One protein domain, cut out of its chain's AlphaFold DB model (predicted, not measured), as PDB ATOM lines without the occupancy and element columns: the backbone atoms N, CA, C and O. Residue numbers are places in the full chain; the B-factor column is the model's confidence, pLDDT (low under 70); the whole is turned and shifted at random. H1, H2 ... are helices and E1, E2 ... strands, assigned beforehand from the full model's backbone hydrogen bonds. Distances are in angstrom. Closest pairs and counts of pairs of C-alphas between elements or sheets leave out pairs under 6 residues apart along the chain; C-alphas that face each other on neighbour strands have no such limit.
ATOM      1  N   VAL A   9     146.346 200.521 203.189       41.44
ATOM      2  CA  VAL A   9     145.767 201.530 204.081       41.44
ATOM      3  C   VAL A   9     144.250 201.362 204.055       41.44
ATOM      4  O   VAL A   9     143.587 201.764 203.099       41.44
ATOM      5  N   GLN A  10     143.682 200.768 205.108       40.53
ATOM      6  CA  GLN A  10     142.280 201.030 205.432       40.53
ATOM      7  C   GLN A  10     142.200 202.477 205.919       40.53
ATOM      8  O   GLN A  10     142.785 202.851 206.929       40.53
ATOM      9  N   SER A  11     141.536 203.316 205.133       38.88
ATOM     10  CA  SER A  11     141.350 204.734 205.411       38.88
ATOM     11  C   SER A  11     140.640 204.949 206.761       38.88
ATOM     12  O   SER A  11     139.432 204.751 206.857       38.88
ATOM     13  N   GLU A  12     141.361 205.416 207.787       43.09
ATOM     14  CA  GLU A  12     140.794 205.799 209.097       43.09
ATOM     15  C   GLU A  12     140.194 207.223 209.128       43.09
ATOM     16  O   GLU A  12     139.766 207.703 210.177       43.09
ATOM     17  N   LYS A  13     140.126 207.931 207.990       37.84
ATOM     18  CA  LYS A  13     139.475 209.250 207.902       37.84
ATOM     19  C   LYS A  13     138.428 209.282 206.790       37.84
ATOM     20  O   LYS A  13     138.693 208.775 205.709       37.84
ATOM     21  N   PRO A  14     137.260 209.908 207.006       37.62
ATOM     22  CA  PRO A  14     136.218 209.972 205.994       37.62
ATOM     23  C   PRO A  14     136.617 210.978 204.907       37.62
ATOM     24  O   PRO A  14     136.266 212.153 204.958       37.62
ATOM     25  N   THR A  15     137.376 210.530 203.913       43.84
ATOM     26  CA  THR A  15     137.387 211.164 202.593       43.84
ATOM     27  C   THR A  15     136.144 210.728 201.824       43.84
ATOM     28  O   THR A  15     135.716 209.583 201.931       43.84
ATOM     29  N   SER A  16     135.570 211.616 201.006       46.59
ATOM     30  CA  SER A  16     134.381 211.376 200.161       46.59
ATOM     31  C   SER A  16     134.569 210.310 199.067       46.59
ATOM     32  O   SER A  16     133.747 210.182 198.163       46.59
ATOM     33  N   ILE A  17     135.665 209.561 199.126       48.19
ATOM     34  CA  ILE A  17     136.022 208.469 198.238       48.19
ATOM     35  C   ILE A  17     135.988 207.233 199.132       48.19
ATOM     36  O   ILE A  17     136.921 207.016 199.894       48.19
ATOM     37  N   ASN A  18     134.889 206.477 199.088       49.19
ATOM     38  CA  ASN A  18     134.803 205.130 199.657       49.19
ATOM     39  C   ASN A  18     135.186 204.153 198.538       49.19
ATOM     40  O   ASN A  18     134.327 203.819 197.712       49.19
ATOM     41  N   PRO A  19     136.457 203.732 198.432       52.59
ATOM     42  CA  PRO A  19     136.849 202.787 197.406       52.59
ATOM     43  C   PRO A  19     136.298 201.407 197.784       52.59
ATOM     44  O   PRO A  19     136.379 200.983 198.935       52.59
ATOM     45  N   LYS A  20     135.701 200.706 196.812       53.41
ATOM     46  CA  LYS A  20     135.144 199.354 197.011       53.41
ATOM     47  C   LYS A  20     136.218 198.289 197.277       53.41
ATOM     48  O   LYS A  20     135.878 197.188 197.695       53.41
ATOM     49  N   GLU A  21     137.485 198.620 197.047       51.12
ATOM     50  CA  GLU A  21     138.640 197.738 197.192       51.12
ATOM     51  C   GLU A  21     139.755 198.446 197.980       51.12
ATOM     52  O   GLU A  21     139.786 199.681 198.018       51.12
ATOM     53  N   PRO A  22     140.672 197.698 198.625       55.62
ATOM     54  CA  PRO A  22     141.801 198.287 199.336       55.62
ATOM     55  C   PRO A  22     142.634 199.183 198.412       55.62
ATOM     56  O   PRO A  22     143.054 198.760 197.336       55.62
ATOM     57  N   LEU A  23     142.909 200.416 198.841       53.31
ATOM     58  CA  LEU A  23     143.823 201.300 198.123       53.31
ATOM     59  C   LEU A  23     145.244 200.743 198.238       53.31
ATOM     60  O   LEU A  23     145.832 200.719 199.323       53.31
ATOM     61  N   LYS A  24     145.802 200.311 197.108       55.81
ATOM     62  CA  LYS A  24     147.217 199.963 196.999       55.81
ATOM     63  C   LYS A  24     148.024 201.245 196.821       55.81
ATOM     64  O   LYS A  24     147.950 201.891 195.779       55.81
ATOM     65  N   VAL A  25     148.778 201.625 197.850       56.41
ATOM     66  CA  VAL A  25     149.645 202.807 197.810       56.41
ATOM     67  C   VAL A  25     151.036 202.379 197.357       56.41
ATOM     68  O   VAL A  25     151.765 201.714 198.090       56.41
ATOM     69  N   VAL A  26     151.407 202.757 196.136       57.12
ATOM     70  CA  VAL A  26     152.765 202.561 195.619       57.12
ATOM     71  C   VAL A  26     153.609 203.753 196.062       57.12
ATOM     72  O   VAL A  26     153.437 204.867 195.567       57.12
ATOM     73  N   HIS A  27     154.507 203.532 197.022       54.59
ATOM     74  CA  HIS A  27     155.469 204.548 197.436       54.59
ATOM     75  C   HIS A  27     156.583 204.644 196.396       54.59
ATOM     76  O   HIS A  27     157.573 203.915 196.446       54.59
ATOM     77  N   ILE A  28     156.422 205.570 195.453       56.09
ATOM     78  CA  ILE A  28     157.524 206.022 194.606       56.09
ATOM     79  C   ILE A  28     158.538 206.700 195.541       56.09
ATOM     80  O   ILE A  28     158.158 207.585 196.316       56.09
ATOM     81  N   ARG A  29     159.805 206.258 195.541       51.22
ATOM     82  CA  ARG A  29     160.851 206.853 196.395       51.22
ATOM     83  C   ARG A  29     160.861 208.379 196.207       51.22
ATOM     84  O   ARG A  29     160.839 208.862 195.075       51.22
ATOM     85  N   HIS A  30     160.841 209.125 197.318       38.84
ATOM     86  CA  HIS A  30     160.670 210.592 197.374       38.84
ATOM     87  C   HIS A  30     161.707 211.387 196.556       38.84
ATOM     88  O   HIS A  30     161.518 212.561 196.253       38.84
ATOM     89  N   ASP A  31     162.794 210.738 196.170       40.22
ATOM     90  CA  ASP A  31     163.912 211.237 195.389       40.22
ATOM     91  C   ASP A  31     163.691 211.161 193.858       40.22
ATOM     92  O   ASP A  31     164.607 211.476 193.102       40.22
ATOM     93  N   HIS A  32     162.505 210.765 193.364       44.56
ATOM     94  CA  HIS A  32     162.217 210.576 191.927       44.56
ATOM     95  C   HIS A  32     161.019 211.395 191.402       44.56
ATOM     96  O   HIS A  32     160.146 210.872 190.707       44.56
ATOM     97  N   TYR A  33     161.001 212.714 191.621       47.59
ATOM     98  CA  TYR A  33     160.388 213.586 190.607       47.59
ATOM     99  C   TYR A  33     161.283 213.510 189.366       47.59
ATOM    100  O   TYR A  33     162.257 214.256 189.271       47.59
ATOM    101  N   LEU A  34     161.026 212.545 188.475       60.16
ATOM    102  CA  LEU A  34     161.764 212.402 187.219       60.16
ATOM    103  C   LEU A  34     161.667 213.733 186.471       60.16
ATOM    104  O   LEU A  34     160.567 214.238 186.233       60.16
ATOM    105  N   ARG A  35     162.820 214.352 186.202       57.62
ATOM    106  CA  ARG A  35     162.885 215.782 185.849       57.62
ATOM    107  C   ARG A  35     162.784 216.030 184.351       57.62
ATOM    108  O   ARG A  35     162.684 217.181 183.943       57.62
ATOM    109  N   ASN A  36     162.887 214.980 183.541       66.56
ATOM    110  CA  ASN A  36     162.875 215.058 182.086       66.56
ATOM    111  C   ASN A  36     162.525 213.696 181.459       66.56
ATOM    112  O   ASN A  36     162.491 212.664 182.127       66.56
ATOM    113  N   GLY A  37     162.296 213.688 180.146       67.31
ATOM    114  CA  GLY A  37     162.004 212.479 179.376       67.31
ATOM    115  C   GLY A  37     163.054 211.360 179.454       67.31
ATOM    116  O   GLY A  37     162.703 210.188 179.396       67.31
ATOM    117  N   GLU A  38     164.341 211.673 179.623       76.00
ATOM    118  CA  GLU A  38     165.410 210.656 179.676       76.00
ATOM    119  C   GLU A  38     165.320 209.800 180.945       76.00
ATOM    120  O   GLU A  38     165.583 208.595 180.918       76.00
ATOM    121  N   ASP A  39     164.867 210.399 182.044       83.12
ATOM    122  CA  ASP A  39     164.588 209.682 183.279       83.12
ATOM    123  C   ASP A  39     163.430 208.680 183.114       83.12
ATOM    124  O   ASP A  39     163.532 207.544 183.584       83.12
ATOM    125  N   TYR A  40     162.366 209.052 182.390       88.38
ATOM    126  CA  TYR A  40     161.258 208.138 182.081       88.38
ATOM    127  C   TYR A  40     161.681 207.005 181.149       88.38
ATOM    128  O   TYR A  40     161.316 205.854 181.385       88.38
ATOM    129  N   PHE A  41     162.507 207.300 180.142       90.62
ATOM    130  CA  PHE A  41     163.063 206.279 179.253       90.62
ATOM    131  C   PHE A  41     163.805 205.193 180.038       90.62
ATOM    132  O   PHE A  41     163.586 204.001 179.825       90.62
ATOM    133  N   ARG A  42     164.647 205.607 180.997       89.94
ATOM    134  CA  ARG A  42     165.393 204.694 181.871       89.94
ATOM    135  C   ARG A  42     164.462 203.828 182.714       89.94
ATOM    136  O   ARG A  42     164.711 202.635 182.842       89.94
ATOM    137  N   VAL A  43     163.401 204.399 183.279       90.81
ATOM    138  CA  VAL A  43     162.417 203.644 184.071       90.81
ATOM    139  C   VAL A  43     161.669 202.619 183.218       90.81
ATOM    140  O   VAL A  43     161.507 201.471 183.634       90.81
ATOM    141  N   PHE A  44     161.257 202.987 182.005       94.38
ATOM    142  CA  PHE A  44     160.608 202.054 181.081       94.38
ATOM    143  C   PHE A  44     161.552 200.922 180.668       94.38
ATOM    144  O   PHE A  44     161.146 199.759 180.632       94.38
ATOM    145  N   GLU A  45     162.838 201.222 180.472       94.44
ATOM    146  CA  GLU A  45     163.852 200.203 180.218       94.44
ATOM    147  C   GLU A  45     164.106 199.299 181.444       94.44
ATOM    148  O   GLU A  45     164.265 198.088 181.293       94.44
ATOM    149  N   GLN A  46     164.112 199.842 182.667       93.88
ATOM    150  CA  GLN A  46     164.212 199.055 183.906       93.88
ATOM    151  C   GLN A  46     163.045 198.073 184.036       93.88
ATOM    152  O   GLN A  46     163.252 196.906 184.375       93.88
ATOM    153  N   TYR A  47     161.827 198.515 183.716       95.56
ATOM    154  CA  TYR A  47     160.665 197.633 183.684       95.56
ATOM    155  C   TYR A  47     160.803 196.559 182.595       95.56
ATOM    156  O   TYR A  47     160.586 195.379 182.869       95.56
ATOM    157  N   ALA A  48     161.274 196.919 181.396       96.44
ATOM    158  CA  ALA A  48     161.563 195.951 180.336       96.44
ATOM    159  C   ALA A  48     162.626 194.905 180.743       96.44
ATOM    160  O   ALA A  48     162.562 193.754 180.316       96.44
ATOM    161  N   LYS A  49     163.571 195.274 181.617       95.12
ATOM    162  CA  LYS A  49     164.579 194.375 182.213       95.12
ATOM    163  C   LYS A  49     164.053 193.548 183.397       95.12
ATOM    164  O   LYS A  49     164.815 192.765 183.960       95.12
ATOM    165  N   GLY A  50     162.796 193.730 183.810       92.44
ATOM    166  CA  GLY A  50     162.216 193.081 184.992       92.44
ATOM    167  C   GLY A  50     162.785 193.586 186.323       92.44
ATOM    168  O   GLY A  50     162.742 192.871 187.320       92.44
ATOM    169  N   GLN A  51     163.362 194.792 186.342       91.19
ATOM    170  CA  GLN A  51     164.024 195.370 187.521       91.19
ATOM    171  C   GLN A  51     163.065 196.128 188.445       91.19
ATOM    172  O   GLN A  51     163.399 196.349 189.606       91.19
ATOM    173  N   ILE A  52     161.895 196.516 187.936       88.44
ATOM    174  CA  ILE A  52     160.808 197.142 188.698       88.44
ATOM    175  C   ILE A  52     159.493 196.406 188.428       88.44
ATOM    176  O   ILE A  52     159.355 195.706 187.422       88.44
ATOM    177  N   SER A  53     158.538 196.545 189.341       88.06
ATOM    178  CA  SER A  53     157.232 195.882 189.276       88.06
ATOM    179  C   SER A  53     156.276 196.512 188.247       88.06
ATOM    180  O   SER A  53     156.447 197.659 187.834       88.06
ATOM    181  N   GLU A  54     155.221 195.775 187.870       89.75
ATOM    182  CA  GLU A  54     154.114 196.296 187.038       89.75
ATOM    183  C   GLU A  54     153.429 197.508 187.689       89.75
ATOM    184  O   GLU A  54     153.010 198.433 186.991       89.75
ATOM    185  N   ASP A  55     153.319 197.519 189.020       86.62
ATOM    186  CA  ASP A  55     152.690 198.620 189.749       86.62
ATOM    187  C   ASP A  55     153.539 199.895 189.679       86.62
ATOM    188  O   ASP A  55     153.009 200.978 189.437       86.62
ATOM    189  N   GLU A  56     154.861 199.772 189.846       84.69
ATOM    190  CA  GLU A  56     155.794 200.893 189.688       84.69
ATOM    191  C   GLU A  56     155.772 201.417 188.255       84.69
ATOM    192  O   GLU A  56     155.641 202.622 188.038       84.69
ATOM    193  N   PHE A  57     155.833 200.520 187.269       89.94
ATOM    194  CA  PHE A  57     155.717 200.889 185.864       89.94
ATOM    195  C   PHE A  57     154.410 201.632 185.567       89.94
ATOM    196  O   PHE A  57     154.430 202.668 184.898       89.94
ATOM    197  N   SER A  58     153.285 201.139 186.091       89.69
ATOM    198  CA  SER A  58     151.979 201.779 185.928       89.69
ATOM    199  C   SER A  58     151.974 203.181 186.537       89.69
ATOM    200  O   SER A  58     151.555 204.129 185.878       89.69
ATOM    201  N   ALA A  59     152.518 203.340 187.747       86.88
ATOM    202  CA  ALA A  59     152.601 204.633 188.414       86.88
ATOM    203  C   ALA A  59     153.462 205.636 187.623       86.88
ATOM    204  O   ALA A  59     153.010 206.747 187.346       86.88
ATOM    205  N   TYR A  60     154.665 205.243 187.188       88.44
ATOM    206  CA  TYR A  60     155.523 206.107 186.372       88.44
ATOM    207  C   TYR A  60     154.908 206.437 185.010       88.44
ATOM    208  O   TYR A  60     155.025 207.573 184.554       88.44
ATOM    209  N   SER A  61     154.212 205.486 184.384       90.88
ATOM    210  CA  SER A  61     153.503 205.714 183.120       90.88
ATOM    211  C   SER A  61     152.386 206.743 183.280       90.88
ATOM    212  O   SER A  61     152.266 207.630 182.444       90.88
ATOM    213  N   THR A  62     151.610 206.683 184.368       88.75
ATOM    214  CA  THR A  62     150.570 207.680 184.664       88.75
ATOM    215  C   THR A  62     151.153 209.072 184.916       88.75
ATOM    216  O   THR A  62     150.581 210.067 184.474       88.75
ATOM    217  N   VAL A  63     152.292 209.178 185.608       87.56
ATOM    218  CA  VAL A  63     152.939 210.484 185.815       87.56
ATOM    219  C   VAL A  63     153.498 211.025 184.497       87.56
ATOM    220  O   VAL A  63     153.285 212.196 184.199       87.56
ATOM    221  N   PHE A  64     154.147 210.186 183.685       90.38
ATOM    222  CA  PHE A  64     154.631 210.564 182.354       90.38
ATOM    223  C   PHE A  64     153.501 211.085 181.461       90.38
ATOM    224  O   PHE A  64     153.602 212.178 180.904       90.38
ATOM    225  N   ASP A  65     152.412 210.318 181.380       90.75
ATOM    226  CA  ASP A  65     151.189 210.646 180.651       90.75
ATOM    227  C   ASP A  65     150.663 212.032 181.035       90.75
ATOM    228  O   ASP A  65     150.448 212.890 180.175       90.75
ATOM    229  N   ARG A  66     150.569 212.287 182.343       88.88
ATOM    230  CA  ARG A  66     150.140 213.573 182.883       88.88
ATOM    231  C   ARG A  66     151.113 214.705 182.571       88.88
ATOM    232  O   ARG A  66     150.664 215.767 182.167       88.88
ATOM    233  N   VAL A  67     152.418 214.520 182.771       88.88
ATOM    234  CA  VAL A  67     153.423 215.576 182.535       88.88
ATOM    235  C   VAL A  67     153.408 216.011 181.074       88.88
ATOM    236  O   VAL A  67     153.364 217.209 180.779       88.88
ATOM    237  N   VAL A  68     153.387 215.046 180.153       91.31
ATOM    238  CA  VAL A  68     153.297 215.331 178.719       91.31
ATOM    239  C   VAL A  68     151.942 215.957 178.379       91.31
ATOM    240  O   VAL A  68     151.909 216.967 177.677       91.31
ATOM    241  N   GLY A  69     150.842 215.419 178.914       92.06
ATOM    242  CA  GLY A  69     149.490 215.942 178.712       92.06
ATOM    243  C   GLY A  69     149.309 217.379 179.207       92.06
ATOM    244  O   GLY A  69     148.785 218.216 178.479       92.06
ATOM    245  N   ASP A  70     149.812 217.710 180.396       90.75
ATOM    246  CA  ASP A  70     149.758 219.056 180.976       90.75
ATOM    247  C   ASP A  70     150.614 220.050 180.169       90.75
ATOM    248  O   ASP A  70     150.193 221.188 179.922       90.75
ATOM    249  N   THR A  71     151.793 219.609 179.713       92.06
ATOM    250  CA  THR A  71     152.723 220.421 178.912       92.06
ATOM    251  C   THR A  71     152.160 220.711 177.524       92.06
ATOM    252  O   THR A  71     152.182 221.860 177.079       92.06
ATOM    253  N   LEU A  72     151.644 219.687 176.842       94.81
ATOM    254  CA  LEU A  72     151.145 219.774 175.467       94.81
ATOM    255  C   LEU A  72     149.639 220.051 175.382       94.81
ATOM    256  O   LEU A  72     149.108 220.130 174.279       94.81
ATOM    257  N   LYS A  73     148.947 220.198 176.520       95.50
ATOM    258  CA  LYS A  73     147.484 220.354 176.597       95.50
ATOM    259  C   LYS A  73     146.732 219.272 175.820       95.50
ATOM    260  O   LYS A  73     145.822 219.542 175.040       95.50
ATOM    261  N   THR A  74     147.126 218.022 176.038       94.31
ATOM    262  CA  THR A  74     146.521 216.845 175.408       94.31
ATOM    263  C   THR A  74     145.951 215.887 176.451       94.31
ATOM    264  O   THR A  74     146.242 215.979 177.641       94.31
ATOM    265  N   ASN A  75     145.162 214.909 175.997       90.88
ATOM    266  CA  ASN A  75     144.594 213.851 176.842       90.88
ATOM    267  C   ASN A  75     145.609 212.739 177.185       90.88
ATOM    268  O   ASN A  75     145.219 211.576 177.269       90.88
ATOM    269  N   GLY A  76     146.895 213.077 177.299       89.50
ATOM    270  CA  GLY A  76     147.963 212.121 177.584       89.50
ATOM    271  C   GLY A  76     148.630 211.502 176.347       89.50
ATOM    272  O   GLY A  76     148.561 212.036 175.234       89.50
ATOM    273  N   VAL A  77     149.318 210.383 176.558       94.31
ATOM    274  CA  VAL A  77     150.180 209.652 175.632       94.31
ATOM    275  C   VAL A  77     149.750 208.188 175.549       94.31
ATOM    276  O   VAL A  77     149.826 207.416 176.501       94.31
ATOM    277  N   TRP A  78     149.393 207.767 174.343       95.38
ATOM    278  CA  TRP A  78     149.060 206.382 174.030       95.38
ATOM    279  C   TRP A  78     150.271 205.639 173.461       95.38
ATOM    280  O   TRP A  78     151.092 206.224 172.760       95.38
ATOM    281  N   GLY A  79     150.352 204.329 173.723       95.44
ATOM    282  CA  GLY A  79     151.383 203.447 173.154       95.44
ATOM    283  C   GLY A  79     152.543 203.080 174.089       95.44
ATOM    284  O   GLY A  79     153.390 202.285 173.696       95.44
ATOM    285  N   ILE A  80     152.561 203.564 175.339       95.88
ATOM    286  CA  ILE A  80     153.642 203.291 176.315       95.88
ATOM    287  C   ILE A  80     153.840 201.784 176.558       95.88
ATOM    288  O   ILE A  80     154.970 201.310 176.644       95.88
ATOM    289  N   ARG A  81     152.758 200.992 176.617       95.56
ATOM    290  CA  ARG A  81     152.881 199.530 176.756       95.56
ATOM    291  C   ARG A  81     153.547 198.880 175.546       95.56
ATOM    292  O   ARG A  81     154.426 198.050 175.726       95.56
ATOM    293  N   ASN A  82     153.185 199.296 174.334       97.38
ATOM    294  CA  ASN A  82     153.799 198.769 173.112       97.38
ATOM    295  C   ASN A  82     155.295 199.107 173.059       97.38
ATOM    296  O   ASN A  82     156.097 198.254 172.696       97.38
ATOM    297  N   LEU A  83     155.660 200.316 173.499       97.06
ATOM    298  CA  LEU A  83     157.048 200.768 173.580       97.06
ATOM    299  C   LEU A  83     157.872 199.841 174.473       97.06
ATOM    300  O   LEU A  83     158.967 199.426 174.109       97.06
ATOM    301  N   VAL A  84     157.337 199.492 175.641       97.06
ATOM    302  CA  VAL A  84     158.015 198.585 176.564       97.06
ATOM    303  C   VAL A  84     158.089 197.161 176.023       97.06
ATOM    304  O   VAL A  84     159.110 196.504 176.214       97.06
ATOM    305  N   GLU A  85     157.045 196.659 175.364       97.88
ATOM    306  CA  GLU A  85     157.097 195.329 174.745       97.88
ATOM    307  C   GLU A  85     158.185 195.260 173.662       97.88
ATOM    308  O   GLU A  85     158.962 194.306 173.636       97.88
ATOM    309  N   GLU A  86     158.343 196.314 172.854       97.94
ATOM    310  CA  GLU A  86     159.482 196.436 171.936       97.94
ATOM    311  C   GLU A  86     160.821 196.473 172.694       97.94
ATOM    312  O   GLU A  86     161.771 195.784 172.315       97.94
ATOM    313  N   MET A  87     160.910 197.223 173.798       97.94
ATOM    314  CA  MET A  87     162.126 197.265 174.616       97.94
ATOM    315  C   MET A  87     162.505 195.883 175.165       97.94
ATOM    316  O   MET A  87     163.689 195.534 175.151       97.94
ATOM    317  N   LYS A  88     161.523 195.092 175.622       98.06
ATOM    318  CA  LYS A  88     161.706 193.702 176.080       98.06
ATOM    319  C   LYS A  88     162.208 192.818 174.941       98.06
ATOM    320  O   LYS A  88     163.159 192.054 175.124       98.06
ATOM    321  N   GLU A  89     161.612 192.945 173.758       97.69
ATOM    322  CA  GLU A  89     162.021 192.199 172.569       97.69
ATOM    323  C   GLU A  89     163.468 192.527 172.167       97.69
ATOM    324  O   GLU A  89     164.268 191.614 171.947       97.69
ATOM    325  N   ASN A  90     163.842 193.808 172.139       97.56
ATOM    326  CA  ASN A  90     165.207 194.248 171.844       97.56
ATOM    327  C   ASN A  90     166.216 193.673 172.844       97.56
ATOM    328  O   ASN A  90     167.225 193.096 172.430       97.56
ATOM    329  N   ILE A  91     165.906 193.732 174.145       96.69
ATOM    330  CA  ILE A  91     166.735 193.134 175.203       96.69
ATOM    331  C   ILE A  91     166.916 191.629 174.964       96.69
ATOM    332  O   ILE A  91     168.042 191.137 175.031       96.69
ATOM    333  N   SER A  92     165.845 190.902 174.618       96.88
ATOM    334  CA  SER A  92     165.911 189.455 174.347       96.88
ATOM    335  C   SER A  92     166.835 189.093 173.174       96.88
ATOM    336  O   SER A  92     167.397 188.000 173.135       96.88
ATOM    337  N   LYS A  93     167.030 190.031 172.238       96.81
ATOM    338  CA  LYS A  93     167.888 189.895 171.052       96.81
ATOM    339  C   LYS A  93     169.295 190.471 171.248       96.81
ATOM    340  O   LYS A  93     170.081 190.465 170.303       96.81
ATOM    341  N   GLY A  94     169.620 190.989 172.434       95.19
ATOM    342  CA  GLY A  94     170.894 191.664 172.701       95.19
ATOM    343  C   GLY A  94     171.041 193.024 172.005       95.19
ATOM    344  O   GLY A  94     172.158 193.496 171.811       95.19
ATOM    345  N   ILE A  95     169.928 193.651 171.615       95.31
ATOM    346  CA  ILE A  95     169.890 194.974 170.986       95.31
ATOM    347  C   ILE A  95     169.665 196.018 172.085       95.31
ATOM    348  O   ILE A  95     168.721 195.918 172.867       95.31
ATOM    349  N   ALA A  96     170.533 197.029 172.156       93.31
ATOM    350  CA  ALA A  96     170.386 198.123 173.117       93.31
ATOM    351  C   ALA A  96     169.155 198.980 172.790       93.31
ATOM    352  O   ALA A  96     168.912 199.247 171.621       93.31
ATOM    353  N   ASN A  97     168.414 199.463 173.788       93.88
ATOM    354  CA  ASN A  97     167.315 200.405 173.561       93.88
ATOM    355  C   ASN A  97     167.841 201.840 173.515       93.88
ATOM    356  O   ASN A  97     168.507 202.300 174.441       93.88
ATOM    357  N   THR A  98     167.524 202.563 172.447       91.69
ATOM    358  CA  THR A  98     167.888 203.971 172.251       91.69
ATOM    359  C   THR A  98     166.703 204.732 171.653       91.69
ATOM    360  O   THR A  98     165.910 204.138 170.923       91.69
ATOM    361  N   PRO A  99     166.575 206.048 171.886       88.00
ATOM    362  CA  PRO A  99     165.532 206.850 171.243       88.00
ATOM    363  C   PRO A  99     165.479 206.738 169.711       88.00
ATOM    364  O   PRO A  99     164.410 206.927 169.143       88.00
ATOM    365  N   ASP A 100     166.609 206.446 169.056       87.75
ATOM    366  CA  ASP A 100     166.713 206.395 167.593       87.75
ATOM    367  C   ASP A 100     166.395 205.015 166.988       87.75
ATOM    368  O   ASP A 100     166.121 204.931 165.792       87.75
ATOM    369  N   ASN A 101     166.446 203.925 167.765       90.88
ATOM    370  CA  ASN A 101     166.236 202.571 167.230       90.88
ATOM    371  C   ASN A 101     164.885 201.942 167.588       90.88
ATOM    372  O   ASN A 101     164.561 200.883 167.048       90.88
ATOM    373  N   LEU A 102     164.118 202.586 168.465       92.81
ATOM    374  CA  LEU A 102     162.748 202.196 168.771       92.81
ATOM    375  C   LEU A 102     161.819 202.634 167.640       92.81
ATOM    376  O   LEU A 102     161.870 203.771 167.175       92.81
ATOM    377  N   LYS A 103     160.967 201.711 167.206       94.19
ATOM    378  CA  LYS A 103     160.040 201.870 166.081       94.19
ATOM    379  C   LYS A 103     158.611 202.122 166.534       94.19
ATOM    380  O   LYS A 103     157.775 202.477 165.707       94.19
ATOM    381  N   THR A 104     158.312 201.911 167.814       96.75
ATOM    382  CA  THR A 104     156.984 202.156 168.365       96.75
ATOM    383  C   THR A 104     156.579 203.612 168.162       96.75
ATOM    384  O   THR A 104     157.253 204.539 168.612       96.75
ATOM    385  N   GLU A 105     155.418 203.794 167.538       96.81
ATOM    386  CA  GLU A 105     154.742 205.080 167.444       96.81
ATOM    387  C   GLU A 105     153.902 205.315 168.705       96.81
ATOM    388  O   GLU A 105     152.999 204.539 169.033       96.81
ATOM    389  N   LEU A 106     154.183 206.412 169.399       96.56
ATOM    390  CA  LEU A 106     153.341 206.974 170.447       96.56
ATOM    391  C   LEU A 106     152.314 207.921 169.828       96.56
ATOM    392  O   LEU A 106     152.534 208.462 168.746       96.56
ATOM    393  N   SER A 107     151.191 208.146 170.506       96.44
ATOM    394  CA  SER A 107     150.160 209.072 170.026       96.44
ATOM    395  C   SER A 107     149.735 210.059 171.103       96.44
ATOM    396  O   SER A 107     149.437 209.674 172.232       96.44
ATOM    397  N   THR A 108     149.690 211.339 170.745       95.50
ATOM    398  CA  THR A 108     149.180 212.425 171.589       95.50
ATOM    399  C   THR A 108     148.654 213.549 170.702       95.50
ATOM    400  O   THR A 108     149.118 213.716 169.578       95.50
ATOM    401  N   GLY A 109     147.652 214.304 171.156       92.31
ATOM    402  CA  GLY A 109     147.146 215.468 170.408       92.31
ATOM    403  C   GLY A 109     146.630 215.162 168.991       92.31
ATOM    404  O   GLY A 109     146.567 216.062 168.160       92.31
ATOM    405  N   GLY A 110     146.278 213.903 168.704       94.50
ATOM    406  CA  GLY A 110     145.824 213.456 167.384       94.50
ATOM    407  C   GLY A 110     146.938 213.145 166.377       94.50
ATOM    408  O   GLY A 110     146.619 212.870 165.223       94.50
ATOM    409  N   ILE A 111     148.209 213.156 166.789       97.19
ATOM    410  CA  ILE A 111     149.362 212.864 165.926       97.19
ATOM    411  C   ILE A 111     150.153 211.665 166.450       97.19
ATOM    412  O   ILE A 111     150.111 211.352 167.641       97.19
ATOM    413  N   LYS A 112     150.871 210.993 165.548       97.38
ATOM    414  CA  LYS A 112     151.790 209.902 165.878       97.38
ATOM    415  C   LYS A 112     153.229 210.396 165.891       97.38
ATOM    416  O   LYS A 112     153.596 211.219 165.059       97.38
ATOM    417  N   LEU A 113     154.017 209.900 166.836       96.44
ATOM    418  CA  LEU A 113     155.359 210.385 167.131       96.44
ATOM    419  C   LEU A 113     156.256 209.221 167.544       96.44
ATOM    420  O   LEU A 113     155.843 208.344 168.300       96.44
ATOM    421  N   SER A 114     157.512 209.253 167.127       94.94
ATOM    422  CA  SER A 114     158.567 208.500 167.805       94.94
ATOM    423  C   SER A 114     158.784 209.025 169.231       94.94
ATOM    424  O   SER A 114     158.394 210.147 169.577       94.94
ATOM    425  N   TRP A 115     159.481 208.243 170.064       93.06
ATOM    426  CA  TRP A 115     159.917 208.703 171.388       93.06
ATOM    427  C   TRP A 115     160.671 210.037 171.304       93.06
ATOM    428  O   TRP A 115     160.371 210.980 172.033       93.06
TER     429      TRP A 115
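AT A GLANCE: This is residues 9 to 115 of the 290 residues of an uncharacterized protein of Dorea sp. 5-2 (UniProt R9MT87). H1 and H2 form a helical hairpin, H3 packs steeply on the end of H1, and the small strand hairpin E1 and E2 sits near the start of H3. A long tail precedes H1; its residues 12 to 18 stick out. The printed part has 107 residues with three named helices and two named strands, in the order H1, H2, H3, E1, E2 along the chain, and an antiparallel sheet E1 - E2; under half of the residues, 50, are in named elements, and the class of these is mostly helix, with 44 in helices and 6 in strands. The whole is only just loose, close to compact, radius of gyration of the C-alphas 16.0 A, spanning 49 by 32 by 26 A.

IN THESE COORDINATES: H1, residues 37 to 48, 16.6 A, begins at C-alpha 37 (162.004, 212.479, 179.376). H2 is residues 54 to 72, 26.3 A; H3, 80 to 92, 18.6 A; E1, 106 to 108; E2, 111 to 113, ending at C-alpha 113 (155.359, 210.385, 167.131).

HOW THE PARTS SIT: H1 and H2 touch, closest C-alphas Tyr 47 and Phe 57, 6.3 A, at a shallow tilt of 24 degrees, opposite ways. H1 touches H3 with residues 44 to 48 alone, closest C-alphas Ala 48 and Lys 88, 4.8 A, at a steep 60 degrees. Antiparallel E1 and E2 have N 106 and O 113 within hydrogen-bond range, 2.8 A. In H1, H2 and H3 every O i to N i+4 pair is within range.

THE WHOLE: The C-alphas of Pro 14 and Gly 94, the two farthest apart, are 51.4 A apart. The printed part has no cut; the H3 to E1 link is long. Residues 9 to 37 have pLDDT under 70.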